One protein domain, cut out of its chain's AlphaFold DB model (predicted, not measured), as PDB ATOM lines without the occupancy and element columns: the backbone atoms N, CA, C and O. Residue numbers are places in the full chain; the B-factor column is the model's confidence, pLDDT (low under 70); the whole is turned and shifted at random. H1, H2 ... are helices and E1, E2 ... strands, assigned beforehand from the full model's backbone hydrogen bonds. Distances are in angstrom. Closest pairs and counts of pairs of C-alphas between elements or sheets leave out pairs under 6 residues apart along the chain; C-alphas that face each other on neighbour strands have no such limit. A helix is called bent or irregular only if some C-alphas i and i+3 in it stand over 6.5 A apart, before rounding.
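Overview. This is residues 125 to 267 of the 301 residues of an uncharacterized protein of Triticum aestivum (UniProt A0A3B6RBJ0). Two long helices, H3 and H4, make an open V that starts near the small strand pair E1 and E2, and the end of H4 away from that pair stands free. From there the chain swings through the short helices H5 and H6 and a long loop back to H7, near the last part of H3, while H1 and H2 pack on two separate parts of H3; the result is a loose, open frame. The printed part has 143 residues, with seven named helices and two named strands in the order E1, H1, H2, H3, E2, H4, H5, H6, H7; the sheet, E1 - E2, is antiparallel and the class is mostly helix. The whole is loose, with a radius of gyration of the C-alphas of 20.4 A, and elongated, spanning 57 by 35 by 29 A.

Along the chain. E1 is residues 125 to 127, beginning at C-alpha 125 at (204.538, 278.479, 194.118). H1 is residues 130 to 138, 12.0 A long, and H2 is residues 149 to 153. H3, residues 159 to 197, runs 56.1 A from C-alpha 159 at (193.112, 330.218, 191.866) to C-alpha 197 at (196.885, 275.114, 181.868). E2, residues 201 to 203, is followed at once by H4, residues 204 to 226, 33.6 A long. H4 is neither bent nor irregular, but only just: C-alphas 218 and 221 are 6.1 A apart. H5 is residues 230 to 234, H6 residues 240 to 246, 10.1 A long, and H7 residues 261 to 264, ending at C-alpha 264 at (183.104, 279.160, 182.406).

Arrangement. H3 is the hub, touching three helices. H1 touches residues 187 to 191 of H3 alone, at a steep tilt of 49 degrees, opposite ways; the closest C-alphas, of Val 137 and Arg 187, are 6.1 A apart. H2 touches residues 162 to 166 of H3 alone, closest at the C-alphas of Leu 150 and Ile 162, 6.5 A. H7 only just touches H3, at residues 191 to 195 alone, with 3 pairs of C-alphas within 8 A, the closest being Lys 195 and Ala 262 at 6.6 A. E1 and E2 are antiparallel neighbours at 146 degrees, with N 126 and O 202 within hydrogen-bond range at 2.9 A. H3 and H4 are apart, and H4, H5 and H6 touch no helix. Every O i to N i+4 pair is within hydrogen-bond range in H1, H2, H3, H5 and H6; H4 has 16 of 19, and H7 is too short for such a pair.

Size, cuts and confidence. The C-alphas farthest apart, of Arg 158 and Gly 267, are 58.4 A apart. The printed part has no cut. The link from H6 to H7, residues 247 to 260, is long. Mean pLDDT of the printed part is 72.7, and residue 214 and residues 216 to 267 are under 70.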
ATOM      1  N   LYS A 125     205.539 277.942 195.047       87.69
ATOM      2  CA  LYS A 125     204.538 278.479 194.118       87.69
ATOM      3  C   LYS A 125     203.155 278.123 194.623       87.69
ATOM      4  O   LYS A 125     202.878 276.952 194.881       87.69
ATOM      5  N   ARG A 126     202.280 279.120 194.737       89.12
ATOM      6  CA  ARG A 126     200.890 278.935 195.153       89.12
ATOM      7  C   ARG A 126     199.971 279.081 193.956       89.12
ATOM      8  O   ARG A 126     200.025 280.077 193.241       89.12
ATOM      9  N   ARG A 127     199.070 278.120 193.778       88.62
ATOM     10  CA  ARG A 127     197.953 278.264 192.842       88.62
ATOM     11  C   ARG A 127     196.977 279.315 193.368       88.62
ATOM     12  O   ARG A 127     196.665 279.325 194.560       88.62
ATOM     13  N   LEU A 128     196.529 280.211 192.497       85.69
ATOM     14  CA  LEU A 128     195.444 281.134 192.822       85.69
ATOM     15  C   LEU A 128     194.119 280.372 192.899       85.69
ATOM     16  O   LEU A 128     193.893 279.433 192.133       85.69
ATOM     17  N   THR A 129     193.246 280.765 193.825       84.50
ATOM     18  CA  THR A 129     191.911 280.162 193.940       84.50
ATOM     19  C   THR A 129     190.983 280.672 192.831       84.50
ATOM     20  O   THR A 129     191.213 281.736 192.249       84.50
ATOM     21  N   LYS A 130     189.881 279.953 192.561       82.00
ATOM     22  CA  LYS A 130     188.851 280.380 191.590       82.00
ATOM     23  C   LYS A 130     188.329 281.788 191.902       82.00
ATOM     24  O   LYS A 130     188.252 282.617 191.001       82.00
ATOM     25  N   SER A 131     188.046 282.093 193.171       76.75
ATOM     26  CA  SER A 131     187.563 283.418 193.590       76.75
ATOM     27  C   SER A 131     188.594 284.529 193.369       76.75
ATOM     28  O   SER A 131     188.230 285.634 192.965       76.75
ATOM     29  N   GLU A 132     189.881 284.249 193.578       83.12
ATOM     30  CA  GLU A 132     190.960 285.205 193.314       83.12
ATOM     31  C   GLU A 132     191.123 285.478 191.822       83.12
ATOM     32  O   GLU A 132     191.209 286.636 191.417       83.12
ATOM     33  N   ILE A 133     191.109 284.425 191.002       85.25
ATOM     34  CA  ILE A 133     191.194 284.534 189.543       85.25
ATOM     35  C   ILE A 133     189.997 285.321 189.007       85.25
ATOM     36  O   ILE A 133     190.189 286.272 188.255       85.25
ATOM     37  N   MET A 134     188.777 284.993 189.446       81.25
ATOM     38  CA  MET A 134     187.574 285.741 189.074       81.25
ATOM     39  C   MET A 134     187.687 287.219 189.447       81.25
ATOM     40  O   MET A 134     187.353 288.075 188.637       81.25
ATOM     41  N   THR A 135     188.202 287.530 190.640       81.25
ATOM     42  CA  THR A 135     188.398 288.922 191.070       81.25
ATOM     43  C   THR A 135     189.386 289.650 190.159       81.25
ATOM     44  O   THR A 135     189.109 290.761 189.724       81.25
ATOM     45  N   ILE A 136     190.521 289.027 189.828       85.50
ATOM     46  CA  ILE A 136     191.537 289.628 188.951       85.50
ATOM     47  C   ILE A 136     190.986 289.857 187.538       85.50
ATOM     48  O   ILE A 136     191.225 290.908 186.955       85.50
ATOM     49  N   VAL A 137     190.245 288.892 186.990       85.06
ATOM     50  CA  VAL A 137     189.684 288.980 185.632       85.06
ATOM     51  C   VAL A 137     188.548 290.002 185.558       85.06
ATOM     52  O   VAL A 137     188.469 290.743 184.578       85.06
ATOM     53  N   ALA A 138     187.710 290.095 186.593       83.88
ATOM     54  CA  ALA A 138     186.594 291.039 186.641       83.88
ATOM     55  C   ALA A 138     187.042 292.502 186.804       83.88
ATOM     56  O   ALA A 138     186.333 293.415 186.380       83.88
ATOM     57  N   LEU A 139     188.208 292.743 187.410       83.69
ATOM     58  CA  LEU A 139     188.769 294.084 187.554       83.69
ATOM     59  C   LEU A 139     189.339 294.550 186.211       83.69
ATOM     60  O   LEU A 139     190.437 294.172 185.826       83.69
ATOM     61  N   LYS A 140     188.588 295.377 185.488       82.38
ATOM     62  CA  LYS A 140     189.072 296.076 184.291       82.38
ATOM     63  C   LYS A 140     189.496 297.496 184.683       82.38
ATOM     64  O   LYS A 140     188.832 298.089 185.537       82.38
ATOM     65  N   PRO A 141     190.577 298.044 184.102       78.50
ATOM     66  CA  PRO A 141     190.986 299.411 184.389       78.50
ATOM     67  C   PRO A 141     189.874 300.384 183.983       78.50
ATOM     68  O   PRO A 141     189.428 300.405 182.833       78.50
ATOM     69  N   GLU A 142     189.399 301.170 184.946       79.12
ATOM     70  CA  GLU A 142     188.418 302.224 184.703       79.12
ATOM     71  C   GLU A 142     189.135 303.534 184.362       79.12
ATOM     72  O   GLU A 142     190.188 303.833 184.929       79.12
ATOM     73  N   PRO A 143     188.575 304.355 183.459       78.44
ATOM     74  CA  PRO A 143     189.165 305.644 183.152       78.44
ATOM     75  C   PRO A 143     189.228 306.506 184.413       78.44
ATOM     76  O   PRO A 143     188.243 306.675 185.136       78.44
ATOM     77  N   PHE A 144     190.399 307.092 184.642       80.81
ATOM     78  CA  PHE A 144     190.601 308.004 185.752       80.81
ATOM     79  C   PHE A 144     189.636 309.204 185.655       80.81
ATOM     80  O   PHE A 144     189.478 309.759 184.562       80.81
ATOM     81  N   PRO A 145     188.989 309.630 186.758       85.69
ATOM     82  CA  PRO A 145     188.019 310.725 186.728       85.69
ATOM     83  C   PRO A 145     188.614 311.999 186.127       85.69
ATOM     84  O   PRO A 145     189.765 312.325 186.414       85.69
ATOM     85  N   SER A 146     187.837 312.754 185.346       84.56
ATOM     86  CA  SER A 146     188.315 314.017 184.770       84.56
ATOM     87  C   SER A 146     188.534 315.092 185.843       84.56
ATOM     88  O   SER A 146     187.981 315.038 186.944       84.56
ATOM     89  N   ALA A 147     189.349 316.095 185.512       87.44
ATOM     90  CA  ALA A 147     189.612 317.244 186.377       87.44
ATOM     91  C   ALA A 147     188.510 318.319 186.318       87.44
ATOM     92  O   ALA A 147     188.612 319.318 187.028       87.44
ATOM     93  N   ASP A 148     187.463 318.139 185.505       88.12
ATOM     94  CA  ASP A 148     186.468 319.181 185.188       88.12
ATOM     95  C   ASP A 148     185.705 319.673 186.429       88.12
ATOM     96  O   ASP A 148     185.268 320.820 186.499       88.12
ATOM     97  N   TYR A 149     185.597 318.836 187.468       84.62
ATOM     98  CA  TYR A 149     185.004 319.234 188.748       84.62
ATOM     99  C   TYR A 149     185.758 320.395 189.420       84.62
ATOM    100  O   TYR A 149     185.167 321.153 190.189       84.62
ATOM    101  N   LEU A 150     187.055 320.555 189.134       88.31
ATOM    102  CA  LEU A 150     187.870 321.651 189.660       88.31
ATOM    103  C   LEU A 150     187.499 322.994 189.025       88.31
ATOM    104  O   LEU A 150     187.664 324.023 189.675       88.31
ATOM    105  N   ASP A 151     186.956 323.005 187.805       86.94
ATOM    106  CA  ASP A 151     186.472 324.239 187.176       86.94
ATOM    107  C   ASP A 151     185.219 324.768 187.876       86.94
ATOM    108  O   ASP A 151     185.092 325.973 188.082       86.94
ATOM    109  N   GLY A 152     184.344 323.870 188.340       86.44
ATOM    110  CA  GLY A 152     183.197 324.238 189.176       86.44
ATOM    111  C   GLY A 152     183.593 324.774 190.558       86.44
ATOM    112  O   GLY A 152     182.863 325.568 191.143       86.44
ATOM    113  N   LEU A 153     184.765 324.385 191.074       84.19
ATOM    114  CA  LEU A 153     185.294 324.876 192.354       84.19
ATOM    115  C   LEU A 153     186.047 326.206 192.226       84.19
ATOM    116  O   LEU A 153     186.237 326.899 193.225       84.19
ATOM    117  N   ALA A 154     186.437 326.605 191.013       85.06
ATOM    118  CA  ALA A 154     187.185 327.839 190.781       85.06
ATOM    119  C   ALA A 154     186.402 329.118 191.128       85.06
ATOM    120  O   ALA A 154     187.015 330.160 191.349       85.06
ATOM    121  N   GLU A 155     185.069 329.046 191.204       84.75
ATOM    122  CA  GLU A 155     184.220 330.149 191.680       84.75
ATOM    123  C   GLU A 155     184.355 330.387 193.196       84.75
ATOM    124  O   GLU A 155     184.214 331.518 193.662       84.75
ATOM    125  N   TYR A 156     184.658 329.339 193.968       80.56
ATOM    126  CA  TYR A 156     184.631 329.363 195.435       80.56
ATOM    127  C   TYR A 156     186.026 329.382 196.068       80.56
ATOM    128  O   TYR A 156     186.199 329.915 197.167       80.56
ATOM    129  N   ASP A 157     187.022 328.817 195.387       87.12
ATOM    130  CA  ASP A 157     188.365 328.613 195.919       87.12
ATOM    131  C   ASP A 157     189.424 329.523 195.287       87.12
ATOM    132  O   ASP A 157     189.258 330.136 194.234       87.12
ATOM    133  N   ARG A 158     190.582 329.609 195.953       89.88
ATOM    134  CA  ARG A 158     191.709 330.413 195.463       89.88
ATOM    135  C   ARG A 158     192.282 329.835 194.160       89.88
ATOM    136  O   ARG A 158     192.556 328.633 194.113       89.88
ATOM    137  N   PRO A 159     192.618 330.679 193.166       87.06
ATOM    138  CA  PRO A 159     193.112 330.218 191.866       87.06
ATOM    139  C   PRO A 159     194.431 329.437 191.968       87.06
ATOM    140  O   PRO A 159     194.611 328.445 191.268       87.06
ATOM    141  N   GLU A 160     195.328 329.820 192.880       85.62
ATOM    142  CA  GLU A 160     196.582 329.091 193.131       85.62
ATOM    143  C   GLU A 160     196.337 327.676 193.672       85.62
ATOM    144  O   GLU A 160     197.051 326.740 193.320       85.62
ATOM    145  N   TRP A 161     195.303 327.501 194.502       88.69
ATOM    146  CA  TRP A 161     194.941 326.189 195.029       88.69
ATOM    147  C   TRP A 161     194.321 325.308 193.942       88.69
ATOM    148  O   TRP A 161     194.682 324.140 193.836       88.69
ATOM    149  N   ILE A 162     193.458 325.872 193.090       88.81
ATOM    150  CA  ILE A 162     192.883 325.165 191.937       88.81
ATOM    151  C   ILE A 162     193.975 324.720 190.961       88.81
ATOM    152  O   ILE A 162     193.974 323.568 190.531       88.81
ATOM    153  N   ALA A 163     194.940 325.593 190.654       88.81
ATOM    154  CA  ALA A 163     196.076 325.252 189.801       88.81
ATOM    155  C   ALA A 163     196.911 324.102 190.391       88.81
ATOM    156  O   ALA A 163     197.249 323.157 189.681       88.81
ATOM    157  N   GLU A 164     197.181 324.134 191.698       87.38
ATOM    158  CA  GLU A 164     197.885 323.049 192.386       87.38
ATOM    159  C   GLU A 164     197.075 321.743 192.399       87.38
ATOM    160  O   GLU A 164     197.646 320.669 192.232       87.38
ATOM    161  N   GLN A 165     195.749 321.801 192.554       84.38
ATOM    162  CA  GLN A 165     194.899 320.609 192.484       84.38
ATOM    163  C   GLN A 165     194.846 320.007 191.080       84.38
ATOM    164  O   GLN A 165     194.857 318.785 190.962       84.38
ATOM    165  N   LYS A 166     194.826 320.830 190.027       89.88
ATOM    166  CA  LYS A 166     194.919 320.346 188.642       89.88
ATOM    167  C   LYS A 166     196.261 319.669 188.386       89.88
ATOM    168  O   LYS A 166     196.289 318.560 187.869       89.88
ATOM    169  N   ARG A 167     197.356 320.275 188.855       91.75
ATOM    170  CA  ARG A 167     198.698 319.680 188.791       91.75
ATOM    171  C   ARG A 167     198.762 318.325 189.510       91.75
ATOM    172  O   ARG A 167     199.272 317.366 188.953       91.75
ATOM    173  N   GLN A 168     198.222 318.233 190.730       84.19
ATOM    174  CA  GLN A 168     198.157 316.970 191.481       84.19
ATOM    175  C   GLN A 168     197.282 315.927 190.787       84.19
ATOM    176  O   GLN A 168     197.623 314.751 190.780       84.19
ATOM    177  N   HIS A 169     196.165 316.346 190.191       91.06
ATOM    178  CA  HIS A 169     195.295 315.452 189.435       91.06
ATOM    179  C   HIS A 169     196.012 314.859 188.219       91.06
ATOM    180  O   HIS A 169     195.917 313.657 188.009       91.06
ATOM    181  N   GLU A 170     196.779 315.661 187.479       90.25
ATOM    182  CA  GLU A 170     197.605 315.179 186.364       90.25
ATOM    183  C   GLU A 170     198.677 314.178 186.827       90.25
ATOM    184  O   GLU A 170     198.892 313.153 186.179       90.25
ATOM    185  N   GLU A 171     199.332 314.447 187.964       85.38
ATOM    186  CA  GLU A 171     200.312 313.534 188.567       85.38
ATOM    187  C   GLU A 171     199.674 312.207 188.991       85.38
ATOM    188  O   GLU A 171     200.201 311.139 188.670       85.38
ATOM    189  N   ASP A 172     198.529 312.268 189.673       84.00
ATOM    190  CA  ASP A 172     197.783 311.084 190.082       84.00
ATOM    191  C   ASP A 172     197.303 310.311 188.843       84.00
ATOM    192  O   ASP A 172     197.523 309.106 188.754       84.00
ATOM    193  N   ALA A 173     196.729 310.985 187.843       88.50
ATOM    194  CA  ALA A 173     196.263 310.359 186.607       88.50
ATOM    195  C   ALA A 173     197.391 309.593 185.900       88.50
ATOM    196  O   ALA A 173     197.196 308.454 185.477       88.50
ATOM    197  N   ALA A 174     198.589 310.179 185.818       88.81
ATOM    198  CA  ALA A 174     199.758 309.513 185.251       88.81
ATOM    199  C   ALA A 174     200.210 308.307 186.095       88.81
ATOM    200  O   ALA A 174     200.577 307.266 185.546       88.81
ATOM    201  N   TYR A 175     200.172 308.432 187.424       84.81
ATOM    202  CA  TYR A 175     200.497 307.343 188.342       84.81
ATOM    203  C   TYR A 175     199.532 306.158 188.192       84.81
ATOM    204  O   TYR A 175     199.977 305.020 188.030       84.81
ATOM    205  N   PHE A 176     198.223 306.415 188.195       83.19
ATOM    206  CA  PHE A 176     197.206 305.373 188.057       83.19
ATOM    207  C   PHE A 176     197.215 304.748 186.663       83.19
ATOM    208  O   PHE A 176     197.180 303.528 186.568       83.19
ATOM    209  N   ALA A 177     197.421 305.530 185.599       86.88
ATOM    210  CA  ALA A 177     197.562 304.984 184.249       86.88
ATOM    211  C   ALA A 177     198.722 303.974 184.133       86.88
ATOM    212  O   ALA A 177     198.615 302.967 183.427       86.88
ATOM    213  N   LYS A 178     199.835 304.209 184.847       89.00
ATOM    214  CA  LYS A 178     200.946 303.249 184.914       89.00
ATOM    215  C   LYS A 178     200.528 301.964 185.635       89.00
ATOM    216  O   LYS A 178     200.774 300.880 185.112       89.00
ATOM    217  N   MET A 179     199.881 302.087 186.794       85.69
ATOM    218  CA  MET A 179     199.392 300.937 187.566       85.69
ATOM    219  C   MET A 179     198.377 300.108 186.771       85.69
ATOM    220  O   MET A 179     198.493 298.888 186.736       85.69
ATOM    221  N   ASP A 180     197.443 300.762 186.081       87.69
ATOM    222  CA  ASP A 180     196.441 300.118 185.228       87.69
ATOM    223  C   ASP A 180     197.095 299.351 184.075       87.69
ATOM    224  O   ASP A 180     196.722 298.218 183.785       87.69
ATOM    225  N   THR A 181     198.128 299.931 183.453       88.94
ATOM    226  CA  THR A 181     198.888 299.266 182.383       88.94
ATOM    227  C   THR A 181     199.598 298.012 182.896       88.94
ATOM    228  O   THR A 181     199.548 296.956 182.266       88.94
ATOM    229  N   GLU A 182     200.272 298.108 184.044       87.56
ATOM    230  CA  GLU A 182     200.975 296.976 184.657       87.56
ATOM    231  C   GLU A 182     199.998 295.884 185.114       87.56
ATOM    232  O   GLU A 182     200.255 294.691 184.915       87.56
ATOM    233  N   PHE A 183     198.852 296.286 185.669       88.44
ATOM    234  CA  PHE A 183     197.794 295.375 186.077       88.44
ATOM    235  C   PHE A 183     197.155 294.669 184.879       88.44
ATOM    236  O   PHE A 183     196.978 293.457 184.942       88.44
ATOM    237  N   GLU A 184     196.894 295.356 183.765       90.06
ATOM    238  CA  GLU A 184     196.333 294.720 182.566       90.06
ATOM    239  C   GLU A 184     197.298 293.675 181.985       90.06
ATOM    240  O   GLU A 184     196.892 292.572 181.620       90.06
ATOM    241  N   VAL A 185     198.607 293.952 181.988       90.19
ATOM    242  CA  VAL A 185     199.618 292.953 181.600       90.19
ATOM    243  C   VAL A 185     199.558 291.722 182.510       90.19
ATOM    244  O   VAL A 185     199.690 290.593 182.030       90.19
ATOM    245  N   PHE A 186     199.370 291.907 183.818       88.56
ATOM    246  CA  PHE A 186     199.203 290.797 184.758       88.56
ATOM    247  C   PHE A 186     197.887 290.041 184.535       88.56
ATOM    248  O   PHE A 186     197.902 288.814 184.444       88.56
ATOM    249  N   ARG A 187     196.772 290.754 184.371       87.75
ATOM    250  CA  ARG A 187     195.447 290.198 184.080       87.75
ATOM    251  C   ARG A 187     195.485 289.304 182.842       87.75
ATOM    252  O   ARG A 187     195.069 288.149 182.906       87.75
ATOM    253  N   GLN A 188     196.103 289.768 181.758       90.62
ATOM    254  CA  GLN A 188     196.265 288.978 180.535       90.62
ATOM    255  C   GLN A 188     197.169 287.748 180.729       90.62
ATOM    256  O   GLN A 188     196.925 286.703 180.123       90.62
ATOM    257  N   LYS A 189     198.189 287.804 181.599       89.88
ATOM    258  CA  LYS A 189     198.970 286.604 181.966       89.88
ATOM    259  C   LYS A 189     198.111 285.567 182.683       89.88
ATOM    260  O   LYS A 189     198.223 284.387 182.356       89.88
ATOM    261  N   VAL A 190     197.253 285.997 183.609       87.88
ATOM    262  CA  VAL A 190     196.323 285.108 184.322       87.88
ATOM    263  C   VAL A 190     195.344 284.464 183.344       87.88
ATOM    264  O   VAL A 190     195.224 283.242 183.340       87.88
ATOM    265  N   ILE A 191     194.726 285.253 182.458       88.31
ATOM    266  CA  ILE A 191     193.802 284.755 181.422       88.31
ATOM    267  C   ILE A 191     194.496 283.731 180.513       88.31
ATOM    268  O   ILE A 191     193.949 282.661 180.248       88.31
ATOM    269  N   ASN A 192     195.718 284.018 180.058       90.25
ATOM    270  CA  ASN A 192     196.468 283.102 179.197       90.25
ATOM    271  C   ASN A 192     196.892 281.816 179.919       90.25
ATOM    272  O   ASN A 192     196.824 280.744 179.323       90.25
ATOM    273  N   GLY A 193     197.300 281.899 181.189       88.06
ATOM    274  CA  GLY A 193     197.573 280.708 181.999       88.06
ATOM    275  C   GLY A 193     196.326 279.843 182.167       88.06
ATOM    276  O   GLY A 193     196.386 278.633 181.984       88.06
ATOM    277  N   LEU A 194     195.166 280.470 182.372       88.31
ATOM    278  CA  LEU A 194     193.883 279.772 182.426       88.31
ATOM    279  C   LEU A 194     193.549 279.051 181.114       88.31
ATOM    280  O   LEU A 194     193.131 277.899 181.141       88.31
ATOM    281  N   LYS A 195     193.777 279.699 179.966       87.38
ATOM    282  CA  LYS A 195     193.532 279.106 178.640       87.38
ATOM    283  C   LYS A 195     194.454 277.923 178.330       87.38
ATOM    284  O   LYS A 195     194.028 277.004 177.635       87.38
ATOM    285  N   ASN A 196     195.698 277.953 178.806       88.62
ATOM    286  CA  ASN A 196     196.697 276.927 178.493       88.62
ATOM    287  C   ASN A 196     196.685 275.759 179.488       88.62
ATOM    288  O   ASN A 196     196.712 274.604 179.071       88.62
ATOM    289  N   ASP A 197     196.637 276.069 180.784       86.50
ATOM    290  CA  ASP A 197     196.885 275.114 181.868       86.50
ATOM    291  C   ASP A 197     195.646 274.884 182.757       86.50
ATOM    292  O   ASP A 197     195.626 273.956 183.564       86.50
ATOM    293  N   GLY A 198     194.603 275.717 182.630       85.81
ATOM    294  CA  GLY A 198     193.391 275.673 183.461       85.81
ATOM    295  C   GLY A 198     193.543 276.311 184.850       85.81
ATOM    296  O   GLY A 198     192.574 276.390 185.602       85.81
ATOM    297  N   TYR A 199     194.741 276.780 185.206       86.81
ATOM    298  CA  TYR A 199     195.046 277.430 186.485       86.81
ATOM    299  C   TYR A 199     196.178 278.458 186.331       86.81
ATOM    300  O   TYR A 199     196.832 278.532 185.293       86.81
ATOM    301  N   TYR A 200     196.430 279.259 187.372       88.44
ATOM    302  CA  TYR A 200     197.562 280.190 187.414       88.44
ATOM    303  C   TYR A 200     198.303 280.100 188.753       88.44
ATOM    304  O   TYR A 200     197.679 280.023 189.815       88.44
ATOM    305  N   GLU A 201     199.636 280.110 188.706       90.75
ATOM    306  CA  GLU A 201     200.517 280.039 189.876       90.75
ATOM    307  C   GLU A 201     201.249 281.365 190.095       90.75
ATOM    308  O   GLU A 201     201.734 281.989 189.151       90.75
ATOM    309  N   VAL A 202     201.351 281.774 191.358       86.50
ATOM    310  CA  VAL A 202     202.115 282.943 191.802       86.50
ATOM    311  C   VAL A 202     203.252 282.517 192.724       86.50
ATOM    312  O   VAL A 202     203.134 281.538 193.466       86.50
ATOM    313  N   ASP A 203     204.356 283.257 192.670       88.69
ATOM    314  CA  ASP A 203     205.510 283.030 193.537       88.69
ATOM    315  C   ASP A 203     205.255 283.583 194.953       88.69
ATOM    316  O   ASP A 203     204.471 284.513 195.146       88.69
ATOM    317  N   GLU A 204     205.956 283.039 195.944       83.56
ATOM    318  CA  GLU A 204     205.920 283.484 197.346       83.56
ATOM    319  C   GLU A 204     206.195 284.990 197.510       83.56
ATOM    320  O   GLU A 204     205.457 285.676 198.214       83.56
ATOM    321  N   ASP A 205     207.147 285.532 196.741       82.69
ATOM    322  CA  ASP A 205     207.479 286.965 196.727       82.69
ATOM    323  C   ASP A 205     206.242 287.848 196.418       82.69
ATOM    324  O   ASP A 205     206.087 288.943 196.961       82.69
ATOM    325  N   TYR A 206     205.328 287.372 195.561       82.31
ATOM    326  CA  TYR A 206     204.082 288.081 195.241       82.31
ATOM    327  C   TYR A 206     203.092 288.045 196.411       82.31
ATOM    328  O   TYR A 206     202.403 289.032 196.670       82.31
ATOM    329  N   LEU A 207     203.010 286.916 197.117       78.69
ATOM    330  CA  LEU A 207     202.113 286.759 198.257       78.69
ATOM    331  C   LEU A 207     202.544 287.646 199.423       78.69
ATOM    332  O   LEU A 207     201.700 288.347 199.976       78.69
ATOM    333  N   GLU A 208     203.841 287.690 199.724       78.62
ATOM    334  CA  GLU A 208     204.396 288.577 200.751       78.62
ATOM    335  C   GLU A 208     204.178 290.054 200.395       78.62
ATOM    336  O   GLU A 208     203.753 290.857 201.232       78.62
ATOM    337  N   ALA A 209     204.416 290.430 199.133       80.50
ATOM    338  CA  ALA A 209     204.170 291.790 198.662       80.50
ATOM    339  C   ALA A 209     202.686 292.174 198.786       80.50
ATOM    340  O   ALA A 209     202.364 293.284 199.218       80.50
ATOM    341  N   ARG A 210     201.779 291.250 198.451       75.50
ATOM    342  CA  ARG A 210     200.329 291.439 198.571       75.50
ATOM    343  C   ARG A 210     199.884 291.548 200.026       75.50
ATOM    344  O   ARG A 210     199.070 292.414 200.332       75.50
ATOM    345  N   GLU A 211     200.388 290.694 200.909       73.06
ATOM    346  CA  GLU A 211     200.067 290.721 202.338       73.06
ATOM    347  C   GLU A 211     200.496 292.049 202.956       73.06
ATOM    348  O   GLU A 211     199.675 292.754 203.542       73.06
ATOM    349  N   LYS A 212     201.735 292.469 202.696       74.38
ATOM    350  CA  LYS A 212     202.245 293.764 203.142       74.38
ATOM    351  C   LYS A 212     201.423 294.934 202.597       74.38
ATOM    352  O   LYS A 212     201.099 295.856 203.344       74.38
ATOM    353  N   ALA A 213     201.062 294.905 201.314       71.94
ATOM    354  CA  ALA A 213     200.212 295.934 200.722       71.94
ATOM    355  C   ALA A 213     198.819 295.968 201.374       71.94
ATOM    356  O   ALA A 213     198.289 297.047 201.626       71.94
ATOM    357  N   ASN A 214     198.243 294.807 201.698       68.50
ATOM    358  CA  ASN A 214     196.951 294.703 202.372       68.50
ATOM    359  C   ASN A 214     197.018 295.217 203.821       68.50
ATOM    360  O   ASN A 214     196.143 295.962 204.257       68.50
ATOM    361  N   GLU A 215     198.084 294.900 204.557       71.31
ATOM    362  CA  GLU A 215     198.328 295.445 205.895       71.31
ATOM    363  C   GLU A 215     198.487 296.969 205.872       71.31
ATOM    364  O   GLU A 215     197.872 297.676 206.678       71.31
ATOM    365  N   GLU A 216     199.280 297.501 204.939       67.19
ATOM    366  CA  GLU A 216     199.446 298.945 204.755       67.19
ATOM    367  C   GLU A 216     198.110 299.610 204.386       67.19
ATOM    368  O   GLU A 216     197.749 300.636 204.976       67.19
ATOM    369  N   ALA A 217     197.339 298.986 203.491       61.94
ATOM    370  CA  ALA A 217     196.019 299.438 203.068       61.94
ATOM    371  C   ALA A 217     194.954 299.343 204.167       61.94
ATOM    372  O   ALA A 217     194.015 300.125 204.127       61.94
ATOM    373  N   MET A 218     195.077 298.453 205.157       57.91
ATOM    374  CA  MET A 218     194.152 298.359 206.299       57.91
ATOM    375  C   MET A 218     194.547 299.295 207.446       57.91
ATOM    376  O   MET A 218     193.697 299.901 208.104       57.91
ATOM    377  N   ARG A 219     195.852 299.479 207.662       60.78
ATOM    378  CA  ARG A 219     196.388 300.352 208.711       60.78
ATOM    379  C   ARG A 219     196.148 301.834 208.419       60.78
ATOM    380  O   ARG A 219     195.898 302.614 209.340       60.78
ATOM    381  N   HIS A 220     196.220 302.235 207.151       54.66
ATOM    382  CA  HIS A 220     196.069 303.632 206.746       54.66
ATOM    383  C   HIS A 220     194.650 304.216 206.899       54.66
ATOM    384  O   HIS A 220     194.532 305.276 207.518       54.66
ATOM    385  N   PRO A 221     193.566 303.599 206.394       52.34
ATOM    386  CA  PRO A 221     192.229 304.176 206.444       52.34
ATOM    387  C   PRO A 221     191.686 304.243 207.872       52.34
ATOM    388  O   PRO A 221     191.089 305.247 208.232       52.34
ATOM    389  N   MET A 222     191.937 303.278 208.756       41.97
ATOM    390  CA  MET A 222     191.420 303.406 210.127       41.97
ATOM    391  C   MET A 222     192.130 304.513 210.933       41.97
ATOM    392  O   MET A 222     191.471 305.271 211.646       41.97
ATOM    393  N   GLY A 223     193.448 304.688 210.764       48.84
ATOM    394  CA  GLY A 223     194.212 305.745 211.443       48.84
ATOM    395  C   GLY A 223     193.968 307.155 210.886       48.84
ATOM    396  O   GLY A 223     193.846 308.115 211.641       48.84
ATOM    397  N   LEU A 224     193.831 307.290 209.562       47.69
ATOM    398  CA  LEU A 224     193.622 308.583 208.897       47.69
ATOM    399  C   LEU A 224     192.262 309.207 209.196       47.69
ATOM    400  O   LEU A 224     192.150 310.431 209.226       47.69
ATOM    401  N   TRP A 225     191.231 308.385 209.390       44.00
ATOM    402  CA  TRP A 225     189.919 308.884 209.771       44.00
ATOM    403  C   TRP A 225     189.894 309.220 211.255       44.00
ATOM    404  O   TRP A 225     189.368 310.275 211.596       44.00
ATOM    405  N   ALA A 226     190.504 308.399 212.117       52.28
ATOM    406  CA  ALA A 226     190.556 308.623 213.563       52.28
ATOM    407  C   ALA A 226     191.117 310.006 213.945       52.28
ATOM    408  O   ALA A 226     190.546 310.657 214.818       52.28
ATOM    409  N   ASP A 227     192.134 310.488 213.224       54.47
ATOM    410  CA  ASP A 227     192.806 311.769 213.492       54.47
ATOM    411  C   ASP A 227     192.169 312.994 212.795       54.47
ATOM    412  O   ASP A 227     192.652 314.119 212.948       54.47
ATOM    413  N   MET A 228     191.097 312.814 212.012       52.66
ATOM    414  CA  MET A 228     190.372 313.930 211.386       52.66
ATOM    415  C   MET A 228     189.543 314.728 212.383       52.66
ATOM    416  O   MET A 228     188.790 314.151 213.169       52.66
ATOM    417  N   ASP A 229     189.556 316.057 212.235       55.78
ATOM    418  CA  ASP A 229     188.600 316.927 212.917       55.78
ATOM    419  C   ASP A 229     187.154 316.515 212.542       55.78
ATOM    420  O   ASP A 229     186.830 316.389 211.352       55.78
ATOM    421  N   PRO A 230     186.253 316.311 213.523       47.91
ATOM    422  CA  PRO A 230     184.845 315.997 213.284       47.91
ATOM    423  C   PRO A 230     184.118 316.966 212.336       47.91
ATOM    424  O   PRO A 230     183.158 316.565 211.674       47.91
ATOM    425  N   ARG A 231     184.553 318.232 212.248       47.84
ATOM    426  CA  ARG A 231     183.986 319.240 211.336       47.84
ATOM    427  C   ARG A 231     184.412 319.016 209.884       47.84
ATOM    428  O   ARG A 231     183.565 319.089 208.999       47.84
ATOM    429  N   GLU A 232     185.671 318.653 209.640       51.91
ATOM    430  CA  GLU A 232     186.149 318.245 208.307       51.91
ATOM    431  C   GLU A 232     185.547 316.908 207.875       51.91
ATOM    432  O   GLU A 232     185.283 316.691 206.693       51.91
ATOM    433  N   ARG A 233     185.294 316.014 208.840       51.28
ATOM    434  CA  ARG A 233     184.606 314.750 208.579       51.28
ATOM    435  C   ARG A 233     183.159 314.998 208.139       51.28
ATOM    436  O   ARG A 233     182.717 314.362 207.194       51.28
ATOM    437  N   ARG A 234     182.452 315.956 208.761       44.47
ATOM    438  CA  ARG A 234     181.076 316.360 208.400       44.47
ATOM    439  C   ARG A 234     180.963 317.083 207.061       44.47
ATOM    440  O   ARG A 234     179.979 316.853 206.374       44.47
ATOM    441  N   LEU A 235     181.949 317.895 206.670       45.84
ATOM    442  CA  LEU A 235     181.942 318.588 205.372       45.84
ATOM    443  C   LEU A 235     182.048 317.630 204.167       45.84
ATOM    444  O   LEU A 235     181.827 318.044 203.037       45.84
ATOM    445  N   ARG A 236     182.423 316.366 204.405       44.88
ATOM    446  CA  ARG A 236     182.605 315.325 203.380       44.88
ATOM    447  C   ARG A 236     181.566 314.205 203.444       44.88
ATOM    448  O   ARG A 236     181.661 313.250 202.678       44.88
ATOM    449  N   VAL A 237     180.599 314.283 204.360       44.50
ATOM    450  CA  VAL A 237     179.444 313.383 204.340       44.50
ATOM    451  C   VAL A 237     178.438 313.994 203.382       44.50
ATOM    452  O   VAL A 237     177.965 315.097 203.640       44.50
ATOM    453  N   ALA A 238     178.131 313.276 202.298       41.66
ATOM    454  CA  ALA A 238     177.064 313.646 201.376       41.66
ATOM    455  C   ALA A 238     175.820 314.047 202.175       41.66
ATOM    456  O   ALA A 238     175.374 313.311 203.068       41.66
ATOM    457  N   THR A 239     175.290 315.227 201.877       52.81
ATOM    458  CA  THR A 239     174.036 315.696 202.456       52.81
ATOM    459  C   THR A 239     172.928 314.668 202.177       52.81
ATOM    460  O   THR A 239     173.022 313.891 201.221       52.81
ATOM    461  N   PRO A 240     171.863 314.604 202.995       50.75
ATOM    462  CA  PRO A 240     170.745 313.695 202.734       50.75
ATOM    463  C   PRO A 240     170.171 313.830 201.311       50.75
ATOM    464  O   PRO A 240     169.737 312.838 200.733       50.75
ATOM    465  N   GLU A 241     170.236 315.031 200.733       50.09
ATOM    466  CA  GLU A 241     169.794 315.346 199.369       50.09
ATOM    467  C   GLU A 241     170.763 314.807 198.296       50.09
ATOM    468  O   GLU A 241     170.321 314.200 197.322       50.09
ATOM    469  N   GLU A 242     172.081 314.899 198.502       50.97
ATOM    470  CA  GLU A 242     173.091 314.271 197.626       50.97
ATOM    471  C   GLU A 242     173.066 312.736 197.705       50.97
ATOM    472  O   GLU A 242     173.334 312.052 196.716       50.97
ATOM    473  N   ARG A 243     172.692 312.173 198.863       47.75
ATOM    474  CA  ARG A 243     172.434 310.732 199.007       47.75
ATOM    475  C   ARG A 243     171.262 310.278 198.146       47.75
ATOM    476  O   ARG A 243     171.333 309.185 197.604       47.75
ATOM    477  N   LEU A 244     170.217 311.091 198.003       46.66
ATOM    478  CA  LEU A 244     169.052 310.760 197.177       46.66
ATOM    479  C   LEU A 244     169.354 310.846 195.674       46.66
ATOM    480  O   LEU A 244     168.841 310.029 194.920       46.66
ATOM    481  N   LEU A 245     170.239 311.752 195.242       49.12
ATOM    482  CA  LEU A 245     170.714 311.808 193.849       49.12
ATOM    483  C   LEU A 245     171.634 310.634 193.473       49.12
ATOM    484  O   LEU A 245     171.686 310.249 192.308       49.12
ATOM    485  N   LEU A 246     172.336 310.042 194.446       45.25
ATOM    486  CA  LEU A 246     173.169 308.851 194.237       45.25
ATOM    487  C   LEU A 246     172.348 307.544 194.203       45.25
ATOM    488  O   LEU A 246     172.837 306.527 193.718       45.25
ATOM    489  N   ILE A 247     171.102 307.567 194.693       42.41
ATOM    490  CA  ILE A 247     170.132 306.453 194.654       42.41
ATOM    491  C   ILE A 247     169.236 306.618 193.412       42.41
ATOM    492  O   ILE A 247     168.013 306.627 193.487       42.41
ATOM    493  N   GLY A 248     169.843 306.832 192.250       39.25
ATOM    494  CA  GLY A 248     169.152 306.776 190.967       39.25
ATOM    495  C   GLY A 248     169.730 305.637 190.154       39.25
ATOM    496  O   GLY A 248     170.725 305.868 189.483       39.25
ATOM    497  N   ASP A 249     169.157 304.433 190.281       41.81
ATOM    498  CA  ASP A 249     169.245 303.237 189.413       41.81
ATOM    499  C   ASP A 249     170.509 303.024 188.548       41.81
ATOM    500  O   ASP A 249     170.451 302.433 187.472       41.81
ATOM    501  N   ALA A 250     171.688 303.440 189.006       42.56
ATOM    502  CA  ALA A 250     172.944 303.294 188.277       42.56
ATOM    503  C   ALA A 250     173.563 301.901 188.481       42.56
ATOM    504  O   ALA A 250     174.783 301.754 188.503       42.56
ATOM    505  N   TYR A 251     172.730 300.868 188.648       38.03
ATOM    506  CA  TYR A 251     173.207 299.500 188.510       38.03
ATOM    507  C   TYR A 251     173.363 299.216 187.020       38.03
ATOM    508  O   TYR A 251     172.387 299.053 186.290       38.03
ATOM    509  N   ILE A 252     174.611 299.194 186.565       44.41
ATOM    510  CA  ILE A 252     174.946 298.739 185.223       44.41
ATOM    511  C   ILE A 252     175.027 297.216 185.308       44.41
ATOM    512  O   ILE A 252     175.897 296.708 186.019       44.41
ATOM    513  N   PRO A 253     174.116 296.475 184.651       39.09
ATOM    514  CA  PRO A 253     174.179 295.025 184.661       39.09
ATOM    515  C   PRO A 253     175.510 294.583 184.056       39.09
ATOM    516  O   PRO A 253     175.896 295.042 182.979       39.09
ATOM    517  N   TYR A 254     176.213 293.709 184.773       48.38
ATOM    518  CA  TYR A 254     177.428 293.077 184.278       48.38
ATOM    519  C   TYR A 254     177.092 292.286 183.009       48.38
ATOM    520  O   TYR A 254     176.219 291.416 183.029       48.38
ATOM    521  N   VAL A 255     177.756 292.627 181.905       56.97
ATOM    522  CA  VAL A 255     177.650 291.911 180.634       56.97
ATOM    523  C   VAL A 255     178.925 291.086 180.490       56.97
ATOM    524  O   VAL A 255     179.986 291.696 180.346       56.97
ATOM    525  N   PRO A 256     178.839 289.745 180.554       55.50
ATOM    526  CA  PRO A 256     179.990 288.884 180.329       55.50
ATOM    527  C   PRO A 256     180.562 289.100 178.925       55.50
ATOM    528  O   PRO A 256     179.793 289.199 177.965       55.50
ATOM    529  N   ASP A 257     181.883 289.158 178.793       67.44
ATOM    530  CA  ASP A 257     182.575 289.184 177.503       67.44
ATOM    531  C   ASP A 257     183.394 287.913 177.232       67.44
ATOM    532  O   ASP A 257     183.419 286.977 178.026       67.44
ATOM    533  N   GLU A 258     184.041 287.842 176.066       62.56
ATOM    534  CA  GLU A 258     184.815 286.667 175.623       62.56
ATOM    535  C   GLU A 258     185.953 286.295 176.596       62.56
ATOM    536  O   GLU A 258     186.443 285.164 176.604       62.56
ATOM    537  N   GLU A 259     186.396 287.238 177.433       60.16
ATOM    538  CA  GLU A 259     187.382 286.989 178.486       60.16
ATOM    539  C   GLU A 259     186.746 286.300 179.701       60.16
ATOM    540  O   GLU A 259     187.391 285.463 180.340       60.16
ATOM    541  N   ASP A 260     185.467 286.574 179.962       63.16
ATOM    542  CA  ASP A 260     184.661 285.902 180.978       63.16
ATOM    543  C   ASP A 260     184.289 284.466 180.563       63.16
ATOM    544  O   ASP A 260     184.084 283.610 181.424       63.16
ATOM    545  N   GLU A 261     184.301 284.136 179.264       63.09
ATOM    546  CA  GLU A 261     184.132 282.751 178.786       63.09
ATOM    547  C   GLU A 261     185.251 281.813 179.267       63.09
ATOM    548  O   GLU A 261     185.016 280.623 179.499       63.09
ATOM    549  N   ALA A 262     186.461 282.336 179.502       59.47
ATOM    550  CA  ALA A 262     187.556 281.555 180.080       59.47
ATOM    551  C   ALA A 262     187.264 281.116 181.528       59.47
ATOM    552  O   ALA A 262     187.801 280.102 181.975       59.47
ATOM    553  N   LEU A 263     186.389 281.835 182.248       58.69
ATOM    554  CA  LEU A 263     185.962 281.485 183.607       58.69
ATOM    555  C   LEU A 263     184.896 280.379 183.629       58.69
ATOM    556  O   LEU A 263     184.754 279.701 184.643       58.69
ATOM    557  N   ILE A 264     184.178 280.163 182.521       54.38
ATOM    558  CA  ILE A 264     183.104 279.160 182.406       54.38
ATOM    559  C   ILE A 264     183.679 277.730 182.372       54.38
ATOM    560  O   ILE A 264     183.021 276.785 182.796       54.38
ATOM    561  N   ASN A 265     184.934 277.566 181.936       53.88
ATOM    562  CA  ASN A 265     185.629 276.272 181.901       53.88
ATOM    563  C   ASN A 265     186.321 275.888 183.222       53.88
ATOM    564  O   ASN A 265     186.888 274.798 183.320       53.88
ATOM    565  N   LEU A 266     186.285 276.747 184.248       57.47
ATOM    566  CA  LEU A 266     186.618 276.344 185.614       57.47
ATOM    567  C   LEU A 266     185.452 275.498 186.131       57.47
ATOM    568  O   LEU A 266     184.504 276.060 186.685       57.47
ATOM    569  N   GLY A 267     185.518 274.181 185.911       44.53
ATOM    570  CA  GLY A 267     184.496 273.217 186.327       44.53
ATOM    571  C   GLY A 267     183.964 273.461 187.744       44.53
ATOM    572  O   GLY A 267     184.652 274.017 188.606       44.53
TER     573      GLY A 267